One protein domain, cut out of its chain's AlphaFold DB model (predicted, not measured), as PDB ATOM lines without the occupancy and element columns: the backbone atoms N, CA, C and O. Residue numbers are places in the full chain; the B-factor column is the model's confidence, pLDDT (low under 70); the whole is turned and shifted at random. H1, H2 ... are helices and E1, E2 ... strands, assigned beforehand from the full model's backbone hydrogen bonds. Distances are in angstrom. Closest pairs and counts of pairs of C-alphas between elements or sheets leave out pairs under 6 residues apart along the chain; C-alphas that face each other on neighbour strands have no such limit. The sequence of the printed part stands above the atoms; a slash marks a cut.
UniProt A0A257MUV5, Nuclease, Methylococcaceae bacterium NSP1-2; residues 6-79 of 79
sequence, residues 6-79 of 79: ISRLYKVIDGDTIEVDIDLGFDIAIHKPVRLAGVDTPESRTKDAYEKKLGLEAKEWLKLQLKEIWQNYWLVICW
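What this domain is: This is residues 6 to 79 of the 79 residues of the protein "Nuclease" of Methylococcaceae bacterium NSP1-2 (UniProt A0A257MUV5). What is the main picture? A small, strongly twisted sheet of three strands, E1, E2 and E3, has one long helix, H1, running past it and meeting it loosely: residues 59 to 70 of H1 come near E1 and E2, while residues 71 to 79, of which 71 to 77 belong to H1, stick out. The long loop of residues 36 to 48 leads from E3 to the first residue of H1. What is it made of? The printed part has 74 residues with three named strands and then one named helix, class mixed, helices and strands; the sheet's order is E1, E2, E3, antiparallel throughout. How is it shaped? It is loose, with a radius of gyration of the C-alphas of 14.8 A, and elongated, spanning 45 by 29 by 19 A.

Where its parts are: Where are the strands? E1 is residues 6 to 12, 14.0 A long, and C-alpha 6 stands at (206.886, 157.317, 246.100). E2 is residues 17 to 23, 18.0 A long, and E3 is residues 29 to 35, 17.5 A long. Where is the helix? H1 is residues 49 to 77, 42.8 A from C-alpha 49 at (192.595, 167.101, 217.001) to C-alpha 77 at (201.039, 142.735, 251.183).

How they stand to each other: How do the strands pair? They form a meander, each strand the antiparallel neighbour of the one before, with E1 and E3 as edge strands. The hairpin E1 and E2 has directions at 161 degrees, with N 7 and O 21 within hydrogen-bond range at 2.9 A. The hairpin E2 and E3 has directions at 152 degrees, with N 34 and O 18 within hydrogen-bond range at 2.8 A. How does H1 stand to the sheet? H1 is on the sheet, two layers, one of helix and one of strands, but only 5 C-alphas of the sheet, of two strands, lie within 10 A of it. The closest C-alphas of E1 and H1 are those of Val 12 and Lys 63, 6.8 A apart, and E2 and H1 are near each other, with 5 pairs of C-alphas within 10 A. What of the helix's backbone? Every O i to N i+4 pair in H1 is within hydrogen-bond range.

The domain as a whole: How large is it? The two C-alphas farthest apart are those of Lys 47 and Trp 79, at 48.7 A. How do the links run? The printed part has no cut; the links E1 to E2 and E2 to E3 are tight, and the link E3 to H1, 13 residues, is long. Where is confidence low? The mean pLDDT of the printed part, a predicted model, is 75.9, and 22 printed residues are under 70: residues 38 to 47, 49, 51 to 52 and 71 to 79.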
ATOM      1  N   ILE A   6     208.111 156.531 246.212       85.75
ATOM      2  CA  ILE A   6     206.886 157.317 246.100       85.75
ATOM      3  C   ILE A   6     205.940 156.833 247.195       85.75
ATOM      4  O   ILE A   6     205.556 155.664 247.196       85.75
ATOM      5  N   SER A   7     205.564 157.718 248.120       84.62
ATOM      6  CA  SER A   7     204.602 157.392 249.182       84.62
ATOM      7  C   SER A   7     203.178 157.390 248.647       84.62
ATOM      8  O   SER A   7     202.366 156.540 249.010       84.62
ATOM      9  N   ARG A   8     202.856 158.358 247.783       83.12
ATOM     10  CA  ARG A   8     201.495 158.560 247.293       83.12
ATOM     11  C   ARG A   8     201.485 159.108 245.877       83.12
ATOM     12  O   ARG A   8     202.268 159.987 245.531       83.12
ATOM     13  N   LEU A   9     200.538 158.621 245.081       85.81
ATOM     14  CA  LEU A   9     200.210 159.177 243.775       85.81
ATOM     15  C   LEU A   9     198.860 159.899 243.852       85.81
ATOM     16  O   LEU A   9     197.863 159.303 244.259       85.81
ATOM     17  N   TYR A  10     198.829 161.179 243.477       87.88
ATOM     18  CA  TYR A  10     197.620 162.005 243.550       87.88
ATOM     19  C   TYR A  10     196.815 161.954 242.260       87.88
ATOM     20  O   TYR A  10     195.649 161.558 242.253       87.88
ATOM     21  N   LYS A  11     197.428 162.386 241.158       84.25
ATOM     22  CA  LYS A  11     196.790 162.411 239.843       84.25
ATOM     23  C   LYS A  11     197.817 162.380 238.724       84.25
ATOM     24  O   LYS A  11     198.941 162.855 238.854       84.25
ATOM     25  N   VAL A  12     197.361 161.872 237.588       84.31
ATOM     26  CA  VAL A  12     198.055 161.980 236.305       84.31
ATOM     27  C   VAL A  12     197.617 163.290 235.646       84.31
ATOM     28  O   VAL A  12     196.429 163.456 235.332       84.31
ATOM     29  N   ILE A  13     198.551 164.230 235.492       80.75
ATOM     30  CA  ILE A  13     198.295 165.539 234.879       80.75
ATOM     31  C   ILE A  13     198.283 165.373 233.359       80.75
ATOM     32  O   ILE A  13     197.262 165.663 232.734       80.75
ATOM     33  N   ASP A  14     199.345 164.790 232.809       75.06
ATOM     34  CA  ASP A  14     199.539 164.522 231.381       75.06
ATOM     35  C   ASP A  14     200.087 163.101 231.178       75.06
ATOM     36  O   ASP A  14     200.266 162.362 232.146       75.06
ATOM     37  N   GLY A  15     200.293 162.681 229.928       70.31
ATOM     38  CA  GLY A  15     200.776 161.332 229.606       70.31
ATOM     39  C   GLY A  15     202.191 161.019 230.124       70.31
ATOM     40  O   GLY A  15     202.549 159.850 230.226       70.31
ATOM     41  N   ASP A  16     202.959 162.039 230.504       79.44
ATOM     42  CA  ASP A  16     204.319 161.966 231.048       79.44
ATOM     43  C   ASP A  16     204.451 162.571 232.459       79.44
ATOM     44  O   ASP A  16     205.415 162.284 233.170       79.44
ATOM     45  N   THR A  17     203.504 163.421 232.868       84.81
ATOM     46  CA  THR A  17     203.589 164.238 234.082       84.81
ATOM     47  C   THR A  17     202.611 163.745 235.145       84.81
ATOM     48  O   THR A  17     201.386 163.800 234.982       84.81
ATOM     49  N   ILE A  18     203.157 163.324 236.285       87.31
ATOM     50  CA  ILE A  18     202.406 162.803 237.431       87.31
ATOM     51  C   ILE A  18     202.635 163.658 238.672       87.31
ATOM     52  O   ILE A  18     203.729 164.157 238.906       87.31
ATOM     53  N   GLU A  19     201.599 163.823 239.486       89.44
ATOM     54  CA  GLU A  19     201.697 164.489 240.782       89.44
ATOM     55  C   GLU A  19     201.848 163.444 241.889       89.44
ATOM     56  O   GLU A  19     200.959 162.603 242.082       89.44
ATOM     57  N   VAL A  20     202.985 163.483 242.588       89.94
ATOM     58  CA  VAL A  20     203.385 162.461 243.562       89.94
ATOM     59  C   VAL A  20     204.006 163.073 244.815       89.94
ATOM     60  O   VAL A  20     204.627 164.136 244.760       89.94
ATOM     61  N   ASP A  21     203.875 162.346 245.922       90.75
ATOM     62  CA  ASP A  21     204.674 162.553 247.127       90.75
ATOM     63  C   ASP A  21     205.892 161.641 247.101       90.75
ATOM     64  O   ASP A  21     205.772 160.412 247.048       90.75
ATOM     65  N   ILE A  22     207.064 162.259 247.170       89.44
ATOM     66  CA  ILE A  22     208.345 161.573 247.273       89.44
ATOM     67  C   ILE A  22     208.735 161.504 248.747       89.44
ATOM     68  O   ILE A  22     208.840 162.542 249.406       89.44
ATOM     69  N   ASP A  23     208.981 160.293 249.236       88.88
ATOM     70  CA  ASP A  23     209.473 160.050 250.588       88.88
ATOM     71  C   ASP A  23     210.970 160.352 250.666       88.88
ATOM     72  O   ASP A  23     211.773 159.749 249.942       88.88
ATOM     73  N   LEU A  24     211.355 161.271 251.550       87.19
ATOM     74  CA  LEU A  24     212.758 161.535 251.867       87.19
ATOM     75  C   LEU A  24     213.191 160.885 253.192       87.19
ATOM     76  O   LEU A  24     214.364 160.981 253.559       87.19
ATOM     77  N   GLY A  25     212.273 160.212 253.892       83.81
ATOM     78  CA  GLY A  25     212.448 159.729 255.256       83.81
ATOM     79  C   GLY A  25     212.219 160.823 256.303       83.81
ATOM     80  O   GLY A  25     211.880 161.960 255.983       83.81
ATOM     81  N   PHE A  26     212.416 160.477 257.580       84.94
ATOM     82  CA  PHE A  26     212.305 161.405 258.721       84.94
ATOM     83  C   PHE A  26     210.981 162.190 258.786       84.94
ATOM     84  O   PHE A  26     210.976 163.348 259.196       84.94
ATOM     85  N   ASP A  27     209.873 161.578 258.356       82.25
ATOM     86  CA  ASP A  27     208.549 162.215 258.240       82.25
ATOM     87  C   ASP A  27     208.507 163.434 257.293       82.25
ATOM     88  O   ASP A  27     207.588 164.253 257.349       82.25
ATOM     89  N   ILE A  28     209.485 163.553 256.388       86.69
ATOM     90  CA  ILE A  28     209.536 164.596 255.364       86.69
ATOM     91  C   ILE A  28     209.161 163.983 254.015       86.69
ATOM     92  O   ILE A  28     209.913 163.208 253.425       86.69
ATOM     93  N   ALA A  29     208.015 164.407 253.487       88.38
ATOM     94  CA  ALA A  29     207.602 164.130 252.118       88.38
ATOM     95  C   ALA A  29     207.633 165.415 251.285       88.38
ATOM     96  O   ALA A  29     207.289 166.498 251.767       88.38
ATOM     97  N   ILE A  30     208.041 165.301 250.021       90.31
ATOM     98  CA  ILE A  30     207.962 166.400 249.058       90.31
ATOM     99  C   ILE A  30     206.871 166.097 248.040       90.31
ATOM    100  O   ILE A  30     206.995 165.168 247.244       90.31
ATOM    101  N   HIS A  31     205.869 166.970 248.005       91.69
ATOM    102  CA  HIS A  31     204.834 166.986 246.979       91.69
ATOM    103  C   HIS A  31     205.346 167.726 245.743       91.69
ATOM    104  O   HIS A  31     205.518 168.951 245.781       91.69
ATOM    105  N   LYS A  32     205.591 167.019 244.635       88.94
ATOM    106  CA  LYS A  32     206.003 167.647 243.368       88.94
ATOM    107  C   LYS A  32     205.434 166.934 242.137       88.94
ATOM    108  O   LYS A  32     205.272 165.716 242.143       88.94
ATOM    109  N   PRO A  33     205.184 167.680 241.045       88.31
ATOM    110  CA  PRO A  33     204.988 167.075 239.739       88.31
ATOM    111  C   PRO A  33     206.321 166.518 239.226       88.31
ATOM    112  O   PRO A  33     207.332 167.223 239.195       88.31
ATOM    113  N   VAL A  34     206.319 165.253 238.826       86.62
ATOM    114  CA  VAL A  34     207.477 164.536 238.287       86.62
ATOM    115  C   VAL A  34     207.174 164.123 236.851       86.62
ATOM    116  O   VAL A  34     206.049 163.736 236.537       86.62
ATOM    117  N   ARG A  35     208.189 164.215 235.987       86.12
ATOM    118  CA  ARG A  35     208.130 163.739 234.601       86.12
ATOM    119  C   ARG A  35     208.769 162.363 234.480       86.12
ATOM    120  O   ARG A  35     209.811 162.109 235.085       86.12
ATOM    121  N   LEU A  36     208.155 161.497 233.688       80.62
ATOM    122  CA  LEU A  36     208.697 160.183 233.367       80.62
ATOM    123  C   LEU A  36     209.898 160.336 232.427       80.62
ATOM    124  O   LEU A  36     209.783 160.835 231.311       80.62
ATOM    125  N   ALA A  37     211.076 159.915 232.887       75.81
ATOM    126  CA  ALA A  37     212.284 159.977 232.075       75.81
ATOM    127  C   ALA A  37     212.164 159.032 230.866       75.81
ATOM    128  O   ALA A  37     211.891 157.845 231.031       75.81
ATOM    129  N   GLY A  38     212.388 159.555 229.659       66.88
ATOM    130  CA  GLY A  38     212.323 158.781 228.412       66.88
ATOM    131  C   GLY A  38     210.928 158.668 227.786       66.88
ATOM    132  O   GLY A  38     210.786 157.993 226.771       66.88
ATOM    133  N   VAL A  39     209.921 159.336 228.354       69.25
ATOM    134  CA  VAL A  39     208.580 159.451 227.774       69.25
ATOM    135  C   VAL A  39     208.350 160.914 227.415       69.25
ATOM    136  O   VAL A  39     208.246 161.752 228.302       69.25
ATOM    137  N   ASP A  40     208.288 161.210 226.119       64.69
ATOM    138  CA  ASP A  40     207.950 162.539 225.602       64.69
ATOM    139  C   ASP A  40     206.546 162.437 224.992       64.69
ATOM    140  O   ASP A  40     206.367 161.924 223.885       64.69
ATOM    141  N   THR A  41     205.515 162.791 225.762       61.06
ATOM    142  CA  THR A  41     204.134 162.749 225.258       61.06
ATOM    143  C   THR A  41     203.752 164.069 224.601       61.06
ATOM    144  O   THR A  41     204.090 165.122 225.141       61.06
ATOM    145  N   PRO A  42     203.004 164.040 223.480       58.03
ATOM    146  CA  PRO A  42     202.498 165.256 222.862       58.03
ATOM    147  C   PRO A  42     201.619 166.009 223.861       58.03
ATOM    148  O   PRO A  42     200.744 165.434 224.514       58.03
ATOM    149  N   GLU A  43     201.874 167.305 223.996       61.19
ATOM    150  CA  GLU A  43     201.180 168.158 224.949       61.19
ATOM    151  C   GLU A  43     199.678 168.205 224.642       61.19
ATOM    152  O   GLU A  43     199.236 168.596 223.562       61.19
ATOM    153  N   SER A  44     198.852 167.879 225.641       55.56
ATOM    154  CA  SER A  44     197.382 167.867 225.543       55.56
ATOM    155  C   SER A  44     196.763 169.224 225.132       55.56
ATOM    156  O   SER A  44     195.549 169.325 224.929       55.56
ATOM    157  N   ARG A  45     197.576 170.289 225.053       54.69
ATOM    158  CA  ARG A  45     197.198 171.669 224.712       54.69
ATOM    159  C   ARG A  45     197.535 172.074 223.268       54.69
ATOM    160  O   ARG A  45     197.528 173.273 222.991       54.69
ATOM    161  N   THR A  46     197.744 171.145 222.334       57.50
ATOM    162  CA  THR A  46     197.801 171.501 220.903       57.50
ATOM    163  C   THR A  46     196.396 171.695 220.304       57.50
ATOM    164  O   THR A  46     195.415 171.087 220.739       57.50
ATOM    165  N   LYS A  47     196.273 172.588 219.307       59.59
ATOM    166  CA  LYS A  47     195.026 172.834 218.548       59.59
ATOM    167  C   LYS A  47     194.658 171.680 217.603       59.59
ATOM    168  O   LYS A  47     193.520 171.634 217.136       59.59
ATOM    169  N   ASP A  48     195.582 170.759 217.352       70.44
ATOM    170  CA  ASP A  48     195.405 169.633 216.447       70.44
ATOM    171  C   ASP A  48     194.631 168.483 217.099       70.44
ATOM    172  O   ASP A  48     195.015 167.915 218.124       70.44
ATOM    173  N   ALA A  49     193.507 168.117 216.479       69.31
ATOM    174  CA  ALA A  49     192.595 167.101 217.001       69.31
ATOM    175  C   ALA A  49     193.222 165.695 217.067       69.31
ATOM    176  O   ALA A  49     192.819 164.885 217.904       69.31
ATOM    177  N   TYR A  50     194.205 165.409 216.207       71.25
ATOM    178  CA  TYR A  50     194.894 164.119 216.159       71.25
ATOM    179  C   TYR A  50     195.859 163.941 217.340       71.25
ATOM    180  O   TYR A  50     195.761 162.955 218.070       71.25
ATOM    181  N   GLU A  51     196.716 164.933 217.601       66.06
ATOM    182  CA  GLU A  51     197.638 164.916 218.746       66.06
ATOM    183  C   GLU A  51     196.891 164.880 220.078       66.06
ATOM    184  O   GLU A  51     197.260 164.143 220.991       66.06
ATOM    185  N   LYS A  52     195.774 165.606 220.170       68.19
ATOM    186  CA  LYS A  52     194.943 165.622 221.372       68.19
ATOM    187  C   LYS A  52     194.325 164.258 221.689       68.19
ATOM    188  O   LYS A  52     194.180 163.914 222.861       68.19
ATOM    189  N   LYS A  53     193.959 163.481 220.663       76.81
ATOM    190  CA  LYS A  53     193.439 162.119 220.845       76.81
ATOM    191  C   LYS A  53     194.530 161.190 221.381       76.81
ATOM    192  O   LYS A  53     194.290 160.489 222.358       76.81
ATOM    193  N   LEU A  54     195.727 161.258 220.800       75.00
ATOM    194  CA  LEU A  54     196.881 160.470 221.240       75.00
ATOM    195  C   LEU A  54     197.314 160.826 222.671       75.00
ATOM    196  O   LEU A  54     197.575 159.934 223.472       75.00
ATOM    197  N   GLY A  55     197.320 162.114 223.028       72.94
ATOM    198  CA  GLY A  55     197.610 162.556 224.396       72.94
ATOM    199  C   GLY A  55     196.578 162.059 225.416       72.94
ATOM    200  O   GLY A  55     196.936 161.677 226.533       72.94
ATOM    201  N   LEU A  56     195.297 161.998 225.033       76.12
ATOM    202  CA  LEU A  56     194.239 161.466 225.894       76.12
ATOM    203  C   LEU A  56     194.363 159.949 226.085       76.12
ATOM    204  O   LEU A  56     194.273 159.479 227.218       76.12
ATOM    205  N   GLU A  57     194.624 159.204 225.007       80.31
ATOM    206  CA  GLU A  57     194.855 157.754 225.063       80.31
ATOM    207  C   GLU A  57     196.082 157.420 225.925       80.31
ATOM    208  O   GLU A  57     196.004 156.554 226.797       80.31
ATOM    209  N   ALA A  58     197.185 158.160 225.771       78.62
ATOM    210  CA  ALA A  58     198.380 157.993 226.601       78.62
ATOM    211  C   ALA A  58     198.088 158.247 228.092       78.62
ATOM    212  O   ALA A  58     198.515 157.489 228.964       78.62
ATOM    213  N   LYS A  59     197.298 159.284 228.395       81.25
ATOM    214  CA  LYS A  59     196.883 159.608 229.765       81.25
ATOM    215  C   LYS A  59     196.000 158.524 230.385       81.25
ATOM    216  O   LYS A  59     196.136 158.226 231.573       81.25
ATOM    217  N   GLU A  60     195.071 157.957 229.619       83.69
ATOM    218  CA  GLU A  60     194.212 156.861 230.082       83.69
ATOM    219  C   GLU A  60     195.003 155.574 230.301       83.69
ATOM    220  O   GLU A  60     194.841 154.928 231.340       83.69
ATOM    221  N   TRP A  61     195.913 155.251 229.382       84.00
ATOM    222  CA  TRP A  61     196.806 154.107 229.514       84.00
ATOM    223  C   TRP A  61     197.650 154.201 230.792       84.00
ATOM    224  O   TRP A  61     197.654 153.265 231.593       84.00
ATOM    225  N   LEU A  62     198.268 155.359 231.054       83.06
ATOM    226  CA  LEU A  62     199.080 155.565 232.257       83.06
ATOM    227  C   LEU A  62     198.255 155.410 233.546       83.06
ATOM    228  O   LEU A  62     198.713 154.799 234.512       83.06
ATOM    229  N   LYS A  63     197.010 155.902 233.567       84.94
ATOM    230  CA  LYS A  63     196.104 155.714 234.714       84.94
ATOM    231  C   LYS A  63     195.770 154.245 234.969       84.94
ATOM    232  O   LYS A  63     195.729 153.836 236.130       84.94
ATOM    233  N   LEU A  64     195.501 153.472 233.915       85.06
ATOM    234  CA  LEU A  64     195.187 152.046 234.027       85.06
ATOM    235  C   LEU A  64     196.382 151.259 234.562       85.06
ATOM    236  O   LEU A  64     196.226 150.510 235.523       85.06
ATOM    237  N   GLN A  65     197.565 151.492 233.994       84.38
ATOM    238  CA  GLN A  65     198.795 150.822 234.415       84.38
ATOM    239  C   GLN A  65     199.136 151.115 235.872       84.38
ATOM    240  O   GLN A  65     199.407 150.197 236.643       84.38
ATOM    241  N   LEU A  66     199.041 152.381 236.290       82.31
ATOM    242  CA  LEU A  66     199.244 152.732 237.692       82.31
ATOM    243  C   LEU A  66     198.244 151.985 238.581       82.31
ATOM    244  O   LEU A  66     198.657 151.322 239.527       82.31
ATOM    245  N   LYS A  67     196.945 152.016 238.263       82.44
ATOM    246  CA  LYS A  67     195.923 151.325 239.063       82.44
ATOM    247  C   LYS A  67     196.215 149.829 239.222       82.44
ATOM    248  O   LYS A  67     196.080 149.310 240.325       82.44
ATOM    249  N   GLU A  68     196.622 149.159 238.150       81.06
ATOM    250  CA  GLU A  68     196.983 147.740 238.166       81.06
ATOM    251  C   GLU A  68     198.185 147.461 239.081       81.06
ATOM    252  O   GLU A  68     198.112 146.584 239.941       81.06
ATOM    253  N   ILE A  69     199.254 148.257 238.971       79.75
ATOM    254  CA  ILE A  69     200.447 148.128 239.822       79.75
ATOM    255  C   ILE A  69     200.074 148.296 241.299       79.75
ATOM    256  O   ILE A  69     200.443 147.462 242.125       79.75
ATOM    257  N   TRP A  70     199.304 149.333 241.642       71.50
ATOM    258  CA  TRP A  70     198.877 149.583 243.022       71.50
ATOM    259  C   TRP A  70     197.995 148.450 243.573       71.50
ATOM    260  O   TRP A  70     198.162 148.050 244.725       71.50
ATOM    261  N   GLN A  71     197.101 147.888 242.752       67.56
ATOM    262  CA  GLN A  71     196.270 146.745 243.138       67.56
ATOM    263  C   GLN A  71     197.118 145.489 243.391       67.56
ATOM    264  O   GLN A  71     196.889 144.772 244.364       67.56
ATOM    265  N   ASN A  72     198.125 145.251 242.547       64.31
ATOM    266  CA  ASN A  72     199.037 144.117 242.671       64.31
ATOM    267  C   ASN A  72     199.932 144.235 243.909       64.31
ATOM    268  O   ASN A  72     200.106 143.253 244.625       64.31
ATOM    269  N   TYR A  73     200.438 145.430 244.228       59.81
ATOM    270  CA  TYR A  73     201.197 145.656 245.464       59.81
ATOM    271  C   TYR A  73     200.346 145.435 246.715       59.81
ATOM    272  O   TYR A  73     200.822 144.839 247.678       59.81
ATOM    273  N   TRP A  74     199.081 145.864 246.699       57.66
ATOM    274  CA  TRP A  74     198.171 145.615 247.817       57.66
ATOM    275  C   TRP A  74     197.886 144.124 248.004       57.66
ATOM    276  O   TRP A  74     197.869 143.635 249.130       57.66
ATOM    277  N   LEU A  75     197.713 143.386 246.901       48.31
ATOM    278  CA  LEU A  75     197.576 141.933 246.944       48.31
ATOM    279  C   LEU A  75     198.826 141.290 247.550       48.31
ATOM    280  O   LEU A  75     198.684 140.511 248.477       48.31
ATOM    281  N   VAL A  76     200.035 141.669 247.131       53.66
ATOM    282  CA  VAL A  76     201.290 141.104 247.671       53.66
ATOM    283  C   VAL A  76     201.461 141.334 249.182       53.66
ATOM    284  O   VAL A  76     202.046 140.492 249.851       53.66
ATOM    285  N   ILE A  77     200.946 142.435 249.739       53.91
ATOM    286  CA  ILE A  77     201.039 142.735 251.183       53.91
ATOM    287  C   ILE A  77     199.976 141.968 252.001       53.91
ATOM    288  O   ILE A  77     200.127 141.802 253.209       53.91
ATOM    289  N   CYS A  78     198.900 141.503 251.362       45.47
ATOM    290  CA  CYS A  78     197.784 140.808 252.010       45.47
ATOM    291  C   CYS A  78     197.891 139.268 252.027       45.47
ATOM    292  O   CYS A  78     196.959 138.636 252.526       45.47
ATOM    293  N   TRP A  79     198.971 138.669 251.509       41.78
ATOM    294  CA  TRP A  79     199.232 137.219 251.561       41.78
ATOM    295  C   TRP A  79     200.345 136.857 252.547       41.78
ATOM    296  O   TRP A  79     201.292 137.660 252.697       41.78
TER     297      TRP A  79